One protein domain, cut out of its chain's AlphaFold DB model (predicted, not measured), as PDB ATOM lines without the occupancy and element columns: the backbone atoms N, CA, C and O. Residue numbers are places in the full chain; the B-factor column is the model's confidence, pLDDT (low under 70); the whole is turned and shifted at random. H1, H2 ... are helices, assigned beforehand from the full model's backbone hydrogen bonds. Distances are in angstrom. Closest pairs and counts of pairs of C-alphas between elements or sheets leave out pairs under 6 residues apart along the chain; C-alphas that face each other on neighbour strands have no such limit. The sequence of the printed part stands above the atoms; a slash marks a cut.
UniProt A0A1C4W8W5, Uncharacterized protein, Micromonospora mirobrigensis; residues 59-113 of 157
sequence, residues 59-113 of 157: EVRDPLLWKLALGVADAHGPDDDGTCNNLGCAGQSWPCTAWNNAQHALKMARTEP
ATOM      1  N   GLU A  59     -54.391   4.022  12.381       74.38
ATOM      2  CA  GLU A  59     -53.810   2.907  13.120       74.38
ATOM      3  C   GLU A  59     -52.664   3.324  14.064       74.38
ATOM      4  O   GLU A  59     -52.049   2.469  14.698       74.38
ATOM      5  N   VAL A  60     -52.314   4.606  14.176       85.25
ATOM      6  CA  VAL A  60     -51.306   5.059  15.147       85.25
ATOM      7  C   VAL A  60     -51.958   5.240  16.517       85.25
ATOM      8  O   VAL A  60     -52.798   6.121  16.705       85.25
ATOM      9  N   ARG A  61     -51.541   4.411  17.477       86.44
ATOM     10  CA  ARG A  61     -52.032   4.398  18.862       86.44
ATOM     11  C   ARG A  61     -51.306   5.418  19.736       86.44
ATOM     12  O   ARG A  61     -51.954   6.072  20.545       86.44
ATOM     13  N   ASP A  62     -50.000   5.596  19.537       88.56
ATOM     14  CA  ASP A  62     -49.193   6.623  20.209       88.56
ATOM     15  C   ASP A  62     -48.739   7.700  19.205       88.56
ATOM     16  O   ASP A  62     -47.748   7.522  18.487       88.56
ATOM     17  N   PRO A  63     -49.450   8.840  19.122       86.81
ATOM     18  CA  PRO A  63     -49.148   9.883  18.149       86.81
ATOM     19  C   PRO A  63     -47.875  10.661  18.485       86.81
ATOM     20  O   PRO A  63     -47.224  11.173  17.577       86.81
ATOM     21  N   LEU A  64     -47.518  10.773  19.767       92.75
ATOM     22  CA  LEU A  64     -46.323  11.506  20.181       92.75
ATOM     23  C   LEU A  64     -45.074  10.696  19.847       92.75
ATOM     24  O   LEU A  64     -44.153  11.230  19.227       92.75
ATOM     25  N   LEU A  65     -45.080   9.400  20.173       92.06
ATOM     26  CA  LEU A  65     -44.004   8.487  19.800       92.06
ATOM     27  C   LEU A  65     -43.857   8.395  18.280       92.06
ATOM     28  O   LEU A  65     -42.739   8.435  17.771       92.06
ATOM     29  N   TRP A  66     -44.973   8.337  17.549       89.81
ATOM     30  CA  TRP A  66     -44.971   8.336  16.088       89.81
ATOM     31  C   TRP A  66     -44.291   9.579  15.503       89.81
ATOM     32  O   TRP A  66     -43.376   9.455  14.691       89.81
ATOM     33  N   LYS A  67     -44.696  10.781  15.937       92.25
ATOM     34  CA  LYS A  67     -44.132  12.043  15.429       92.25
ATOM     35  C   LYS A  67     -42.659  12.208  15.795       92.25
ATOM     36  O   LYS A  67     -41.878  12.652  14.958       92.25
ATOM     37  N   LEU A  68     -42.272  11.818  17.010       95.25
ATOM     38  CA  LEU A  68     -40.872  11.833  17.432       95.25
ATOM     39  C   LEU A  68     -40.024  10.888  16.572       95.25
ATOM     40  O   LEU A  68     -38.985  11.291  16.055       95.25
ATOM     41  N   ALA A  69     -40.479   9.647  16.389       95.06
ATOM     42  CA  ALA A  69     -39.758   8.650  15.610       95.06
ATOM     43  C   ALA A  69     -39.625   9.049  14.130       95.06
ATOM     44  O   ALA A  69     -38.576   8.815  13.537       95.06
ATOM     45  N   LEU A  70     -40.640   9.707  13.554       94.06
ATOM     46  CA  LEU A  70     -40.540  10.294  12.214       94.06
ATOM     47  C   LEU A  70     -39.449  11.367  12.135       94.06
ATOM     48  O   LEU A  70     -38.633  11.314  11.222       94.06
ATOM     49  N   GLY A  71     -39.395  12.291  13.097       94.88
ATOM     50  CA  GLY A  71     -38.361  13.330  13.127       94.88
ATOM     51  C   GLY A  71     -36.943  12.759  13.234       94.88
ATOM     52  O   GLY A  71     -36.033  13.237  12.564       94.88
ATOM     53  N   VAL A  72     -36.755  11.696  14.024       95.69
ATOM     54  CA  VAL A  72     -35.456  11.004  14.118       95.69
ATOM     55  C   VAL A  72     -35.118  10.276  12.815       95.69
ATOM     56  O   VAL A  72     -33.984  10.345  12.362       95.69
ATOM     57  N   ALA A  73     -36.070   9.582  12.190       95.12
ATOM     58  CA  ALA A  73     -35.810   8.880  10.934       95.12
ATOM     59  C   ALA A  73     -35.464   9.845   9.785       95.12
ATOM     60  O   ALA A  73     -34.559   9.548   9.012       95.12
ATOM     61  N   ASP A  74     -36.148  10.991   9.702       93.12
ATOM     62  CA  ASP A  74     -35.906  12.041   8.702       93.12
ATOM     63  C   ASP A  74     -34.518  12.678   8.855       93.12
ATOM     64  O   ASP A  74     -33.776  12.819   7.885       93.12
ATOM     65  N   ALA A  75     -34.110  12.953  10.096       94.81
ATOM     66  CA  ALA A  75     -32.788  13.494  10.394       94.81
ATOM     67  C   ALA A  75     -31.635  12.508  10.124       94.81
ATOM     68  O   ALA A  75     -30.472  12.905  10.210       94.81
ATOM     69  N   HIS A  76     -31.929  11.231   9.858       93.88
ATOM     70  CA  HIS A  76     -30.949  10.180   9.597       93.88
ATOM     71  C   HIS A  76     -31.149   9.595   8.193       93.88
ATOM     72  O   HIS A  76     -31.794   8.561   8.005       93.88
ATOM     73  N   GLY A  77     -30.540  10.228   7.197       85.94
ATOM     74  CA  GLY A  77     -30.493   9.731   5.825       85.94
ATOM     75  C   GLY A  77     -29.191   8.990   5.502       85.94
ATOM     76  O   GLY A  77     -28.217   9.082   6.262       85.94
ATOM     77  N   PRO A  78     -29.162   8.243   4.387       91.19
ATOM     78  CA  PRO A  78     -27.910   7.846   3.765       91.19
ATOM     79  C   PRO A  78     -27.221   9.075   3.158       91.19
ATOM     80  O   PRO A  78     -27.882   9.970   2.631       91.19
ATOM     81  N   ASP A  79     -25.901   9.093   3.237       87.25
ATOM     82  CA  ASP A  79     -25.020   9.986   2.493       87.25
ATOM     83  C   ASP A  79     -24.538   9.307   1.195       87.25
ATOM     84  O   ASP A  79     -24.784   8.110   0.991       87.25
ATOM     85  N   ASP A  80     -23.837  10.042   0.327       87.69
ATOM     86  CA  ASP A  80     -23.343   9.539  -0.962       87.69
ATOM     87  C   ASP A  80     -22.378   8.349  -0.791       87.69
ATOM     88  O   ASP A  80     -22.365   7.427  -1.608       87.69
ATOM     89  N   ASP A  81     -21.647   8.305   0.327       89.06
ATOM     90  CA  ASP A  81     -20.715   7.221   0.670       89.06
ATOM     91  C   ASP A  81     -21.389   5.995   1.326       89.06
ATOM     92  O   ASP A  81     -20.716   5.064   1.778       89.06
ATOM     93  N   GLY A  82     -22.723   5.975   1.443       87.94
ATOM     94  CA  GLY A  82     -23.451   4.915   2.155       87.94
ATOM     95  C   GLY A  82     -23.296   4.973   3.682       87.94
ATOM     96  O   GLY A  82     -23.575   3.997   4.387       87.94
ATOM     97  N   THR A  83     -22.856   6.115   4.209       93.56
ATOM     98  CA  THR A  83     -22.791   6.406   5.649       93.56
ATOM     99  C   THR A  83     -24.029   7.180   6.102       93.56
ATOM    100  O   THR A  83     -24.863   7.565   5.289       93.56
ATOM    101  N   CYS A  84     -24.222   7.362   7.407       94.19
ATOM    102  CA  CYS A  84     -25.297   8.211   7.909       94.19
ATOM    103  C   CYS A  84     -24.905   9.694   7.829       94.19
ATOM    104  O   CYS A  84     -23.863  10.084   8.349       94.19
ATOM    105  N   ASN A  85     -25.785  10.519   7.257       91.38
ATOM    106  CA  ASN A  85     -25.571  11.961   7.094       91.38
ATOM    107  C   ASN A  85     -25.762  12.789   8.385       91.38
ATOM    108  O   ASN A  85     -25.478  13.988   8.410       91.38
ATOM    109  N   ASN A  86     -26.259  12.180   9.466       92.31
ATOM    110  CA  ASN A  86     -26.497  12.885  10.721       92.31
ATOM    111  C   ASN A  86     -25.173  13.156  11.454       92.31
ATOM    112  O   ASN A  86     -24.400  12.230  11.702       92.31
ATOM    113  N   LEU A  87     -24.952  14.399  11.893       91.44
ATOM    114  CA  LEU A  87     -23.722  14.821  12.583       91.44
ATOM    115  C   LEU A  87     -23.415  14.010  13.853       91.44
ATOM    116  O   LEU A  87     -22.249  13.790  14.172       91.44
ATOM    117  N   GLY A  88     -24.440  13.529  14.565       90.75
ATOM    118  CA  GLY A  88     -24.277  12.680  15.749       90.75
ATOM    119  C   GLY A  88     -23.910  11.224  15.437       90.75
ATOM    120  O   GLY A  88     -23.611  10.456  16.345       90.75
ATOM    121  N   CYS A  89     -23.948  10.824  14.167       92.19
ATOM    122  CA  CYS A  89     -23.612   9.487  13.676       92.19
ATOM    123  C   CYS A  89     -22.588   9.537  12.532       92.19
ATOM    124  O   CYS A  89     -22.492   8.578  11.764       92.19
ATOM    125  N   ALA A  90     -21.841  10.638  12.407       84.00
ATOM    126  CA  ALA A  90     -20.927  10.867  11.297       84.00
ATOM    127  C   ALA A  90     -19.964   9.681  11.100       84.00
ATOM    128  O   ALA A  90     -19.329   9.207  12.045       84.00
ATOM    129  N   GLY A  91     -19.891   9.181   9.864       82.31
ATOM    130  CA  GLY A  91     -19.035   8.053   9.488       82.31
ATOM    131  C   GLY A  91     -19.531   6.667   9.923       82.31
ATOM    132  O   GLY A  91     -18.865   5.673   9.644       82.31
ATOM    133  N   GLN A  92     -20.689   6.552  10.584       90.50
ATOM    134  CA  GLN A  92     -21.327   5.254  10.813       90.50
ATOM    135  C   GLN A  92     -21.939   4.734   9.509       90.50
ATOM    136  O   GLN A  92     -22.518   5.500   8.740       90.50
ATOM    137  N   SER A  93     -21.875   3.420   9.287       93.19
ATOM    138  CA  SER A  93     -22.560   2.782   8.161       93.19
ATOM    139  C   SER A  93     -24.067   3.013   8.243       93.19
ATOM    140  O   SER A  93     -24.670   2.843   9.310       93.19
ATOM    141  N   TRP A  94     -24.688   3.354   7.120       90.25
ATOM    142  CA  TRP A  94     -26.140   3.376   7.019       90.25
ATOM    143  C   TRP A  94     -26.670   1.956   6.720       90.25
ATOM    144  O   TRP A  94     -26.087   1.264   5.884       90.25
ATOM    145  N   PRO A  95     -27.765   1.491   7.358       94.50
ATOM    146  CA  PRO A  95     -28.564   2.171   8.378       94.50
ATOM    147  C   PRO A  95     -27.903   2.148   9.764       94.50
ATOM    148  O   PRO A  95     -27.543   1.093  10.287       94.50
ATOM    149  N   CYS A  96     -27.803   3.318  10.397       95.06
ATOM    150  CA  CYS A  96     -27.212   3.446  11.730       95.06
ATOM    151  C   CYS A  96     -28.191   3.030  12.847       95.06
ATOM    152  O   CYS A  96     -29.408   2.953  12.654       95.06
ATOM    153  N   THR A  97     -27.672   2.791  14.056       95.56
ATOM    154  CA  THR A  97     -28.463   2.356  15.225       95.56
ATOM    155  C   THR A  97     -29.628   3.295  15.546       95.56
ATOM    156  O   THR A  97     -30.730   2.828  15.821       95.56
ATOM    157  N   ALA A  98     -29.416   4.612  15.472       94.00
ATOM    158  CA  ALA A  98     -30.461   5.601  15.734       94.00
ATOM    159  C   ALA A  98     -31.632   5.480  14.745       94.00
ATOM    160  O   ALA A  98     -32.793   5.449  15.157       94.00
ATOM    161  N   TRP A  99     -31.327   5.309  13.457       96.19
ATOM    162  CA  TRP A  99     -32.340   5.078  12.431       96.19
ATOM    163  C   TRP A  99     -33.106   3.771  12.680       96.19
ATOM    164  O   TRP A  99     -34.336   3.758  12.654       96.19
ATOM    165  N   ASN A 100     -32.405   2.681  13.013       96.69
ATOM    166  CA  ASN A 100     -33.039   1.396  13.333       96.69
ATOM    167  C   ASN A 100     -33.970   1.491  14.558       96.69
ATOM    168  O   ASN A 100     -35.076   0.943  14.549       96.69
ATOM    169  N   ASN A 101     -33.565   2.234  15.589       96.12
ATOM    170  CA  ASN A 101     -34.392   2.489  16.769       96.12
ATOM    171  C   ASN A 101     -35.641   3.314  16.426       96.12
ATOM    172  O   ASN A 101     -36.724   3.007  16.925       96.12
ATOM    173  N   ALA A 102     -35.528   4.300  15.532       95.75
ATOM    174  CA  ALA A 102     -36.678   5.053  15.035       95.75
ATOM    175  C   ALA A 102     -37.676   4.143  14.295       95.75
ATOM    176  O   ALA A 102     -38.874   4.185  14.577       95.75
ATOM    177  N   GLN A 103     -37.197   3.233  13.436       95.44
ATOM    178  CA  GLN A 103     -38.060   2.234  12.786       95.44
ATOM    179  C   GLN A 103     -38.765   1.326  13.802       95.44
ATOM    180  O   GLN A 103     -39.925   0.946  13.623       95.44
ATOM    181  N   HIS A 104     -38.085   0.970  14.892       94.81
ATOM    182  CA  HIS A 104     -38.691   0.196  15.968       94.81
ATOM    183  C   HIS A 104     -39.786   0.982  16.705       94.81
ATOM    184  O   HIS A 104     -40.883   0.456  16.899       94.81
ATOM    185  N   ALA A 105     -39.536   2.251  17.025       93.00
ATOM    186  CA  ALA A 105     -40.503   3.135  17.667       93.00
ATOM    187  C   ALA A 105     -41.749   3.386  16.798       93.00
ATOM    188  O   ALA A 105     -42.860   3.394  17.320       93.00
ATOM    189  N   LEU A 106     -41.604   3.489  15.469       92.94
ATOM    190  CA  LEU A 106     -42.746   3.580  14.546       92.94
ATOM    191  C   LEU A 106     -43.633   2.328  14.599       92.94
ATOM    192  O   LEU A 106     -44.859   2.430  14.557       92.94
ATOM    193  N   LYS A 107     -43.029   1.138  14.722       92.44
ATOM    194  CA  LYS A 107     -43.781  -0.111  14.919       92.44
ATOM    195  C   LYS A 107     -44.485  -0.120  16.276       92.44
ATOM    196  O   LYS A 107     -45.663  -0.448  16.331       92.44
ATOM    197  N   MET A 108     -43.794   0.285  17.342       91.31
ATOM    198  CA  MET A 108     -44.364   0.367  18.693       91.31
ATOM    199  C   MET A 108     -45.537   1.343  18.771       91.31
ATOM    200  O   MET A 108     -46.569   0.994  19.325       91.31
ATOM    201  N   ALA A 109     -45.430   2.510  18.138       90.31
ATOM    202  CA  ALA A 109     -46.487   3.517  18.109       90.31
ATOM    203  C   ALA A 109     -47.784   3.038  17.428       90.31
ATOM    204  O   ALA A 109     -48.839   3.653  17.588       90.31
ATOM    205  N   ARG A 110     -47.720   1.946  16.658       88.50
ATOM    206  CA  ARG A 110     -48.875   1.287  16.037       88.50
ATOM    207  C   ARG A 110     -49.378   0.081  16.825       88.50
ATOM    208  O   ARG A 110     -50.456  -0.402  16.514       88.50
ATOM    209  N   THR A 111     -48.641  -0.442  17.791       81.38
ATOM    210  CA  THR A 111     -49.112  -1.566  18.610       81.38
ATOM    211  C   THR A 111     -49.791  -1.002  19.857       81.38
ATOM    212  O   THR A 111     -49.441   0.085  20.312       81.38
ATOM    213  N   GLU A 112     -50.781  -1.706  20.412       65.25
ATOM    214  CA  GLU A 112     -51.204  -1.437  21.794       65.25
ATOM    215  C   GLU A 112     -49.943  -1.433  22.674       65.25
ATOM    216  O   GLU A 112     -49.087  -2.305  22.465       65.25
ATOM    217  N   PRO A 113     -49.779  -0.506  23.638       59.03
ATOM    218  CA  PRO A 113     -48.793  -0.736  24.675       59.03
ATOM    219  C   PRO A 113     -49.181  -2.079  25.280       59.03
ATOM    220  O   PRO A 113     -50.239  -2.185  25.896       59.03
TER     221      PRO A 113
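AT A GLANCE: This is residues 59 to 113 of the 157 residues of an uncharacterized protein of Micromonospora mirobrigensis (UniProt A0A1C4W8W5). Picture a helical hairpin: H1 and H2, equal in number of residues, lie side by side and run opposite ways, and at one end of the pair the long link of residues 75 to 96 winds into a head of loops. Both ends of the printed part, Glu 59 and Pro 113, lie at the other end of the rod. The printed part has 55 residues with two named helices, H1 then H2 along the chain, and no named strand; its class is all helix, though under half of the residues, 24 of the 55, are in named elements. It is only just loose, close to compact, with a radius of gyration of the C-alphas of 12.2 A and spans of 37 by 15 by 13 A.

IN THESE COORDINATES: Start at C-alpha 59, at (-53.810, 2.907, 13.120). Find C-alpha 63 at (-49.148, 9.883, 18.149); from there H1, residues 63 to 74, runs 16.4 A from first to last C-alpha. After residues 75 to 96, H2, residues 97 to 108, also runs 16.4 A and ends at C-alpha 108, at (-44.364, 0.367, 18.693).

HOW THE PARTS SIT: Look at Ala 69 and Ala 102, where H1 and H2 touch: their C-alphas, the closest of the two helices, are 4.8 A apart. The helices' centres are 9.0 A apart. Their lines stand at a shallow tilt of 29 degrees, opposite ways, and the two form a helical hairpin. In H1 and H2 every O i to N i+4 pair is within hydrogen-bond range.

THE WHOLE: The two C-alphas farthest apart are those of Asp 81 and Glu 112, at 38.1 A. The printed part has no cut, and its link from H1 to H2, 22 residues, is long. Read the B-factor column for the model's confidence: the mean pLDDT of the printed part is 90.2, and residues 112 to 113 are under 70.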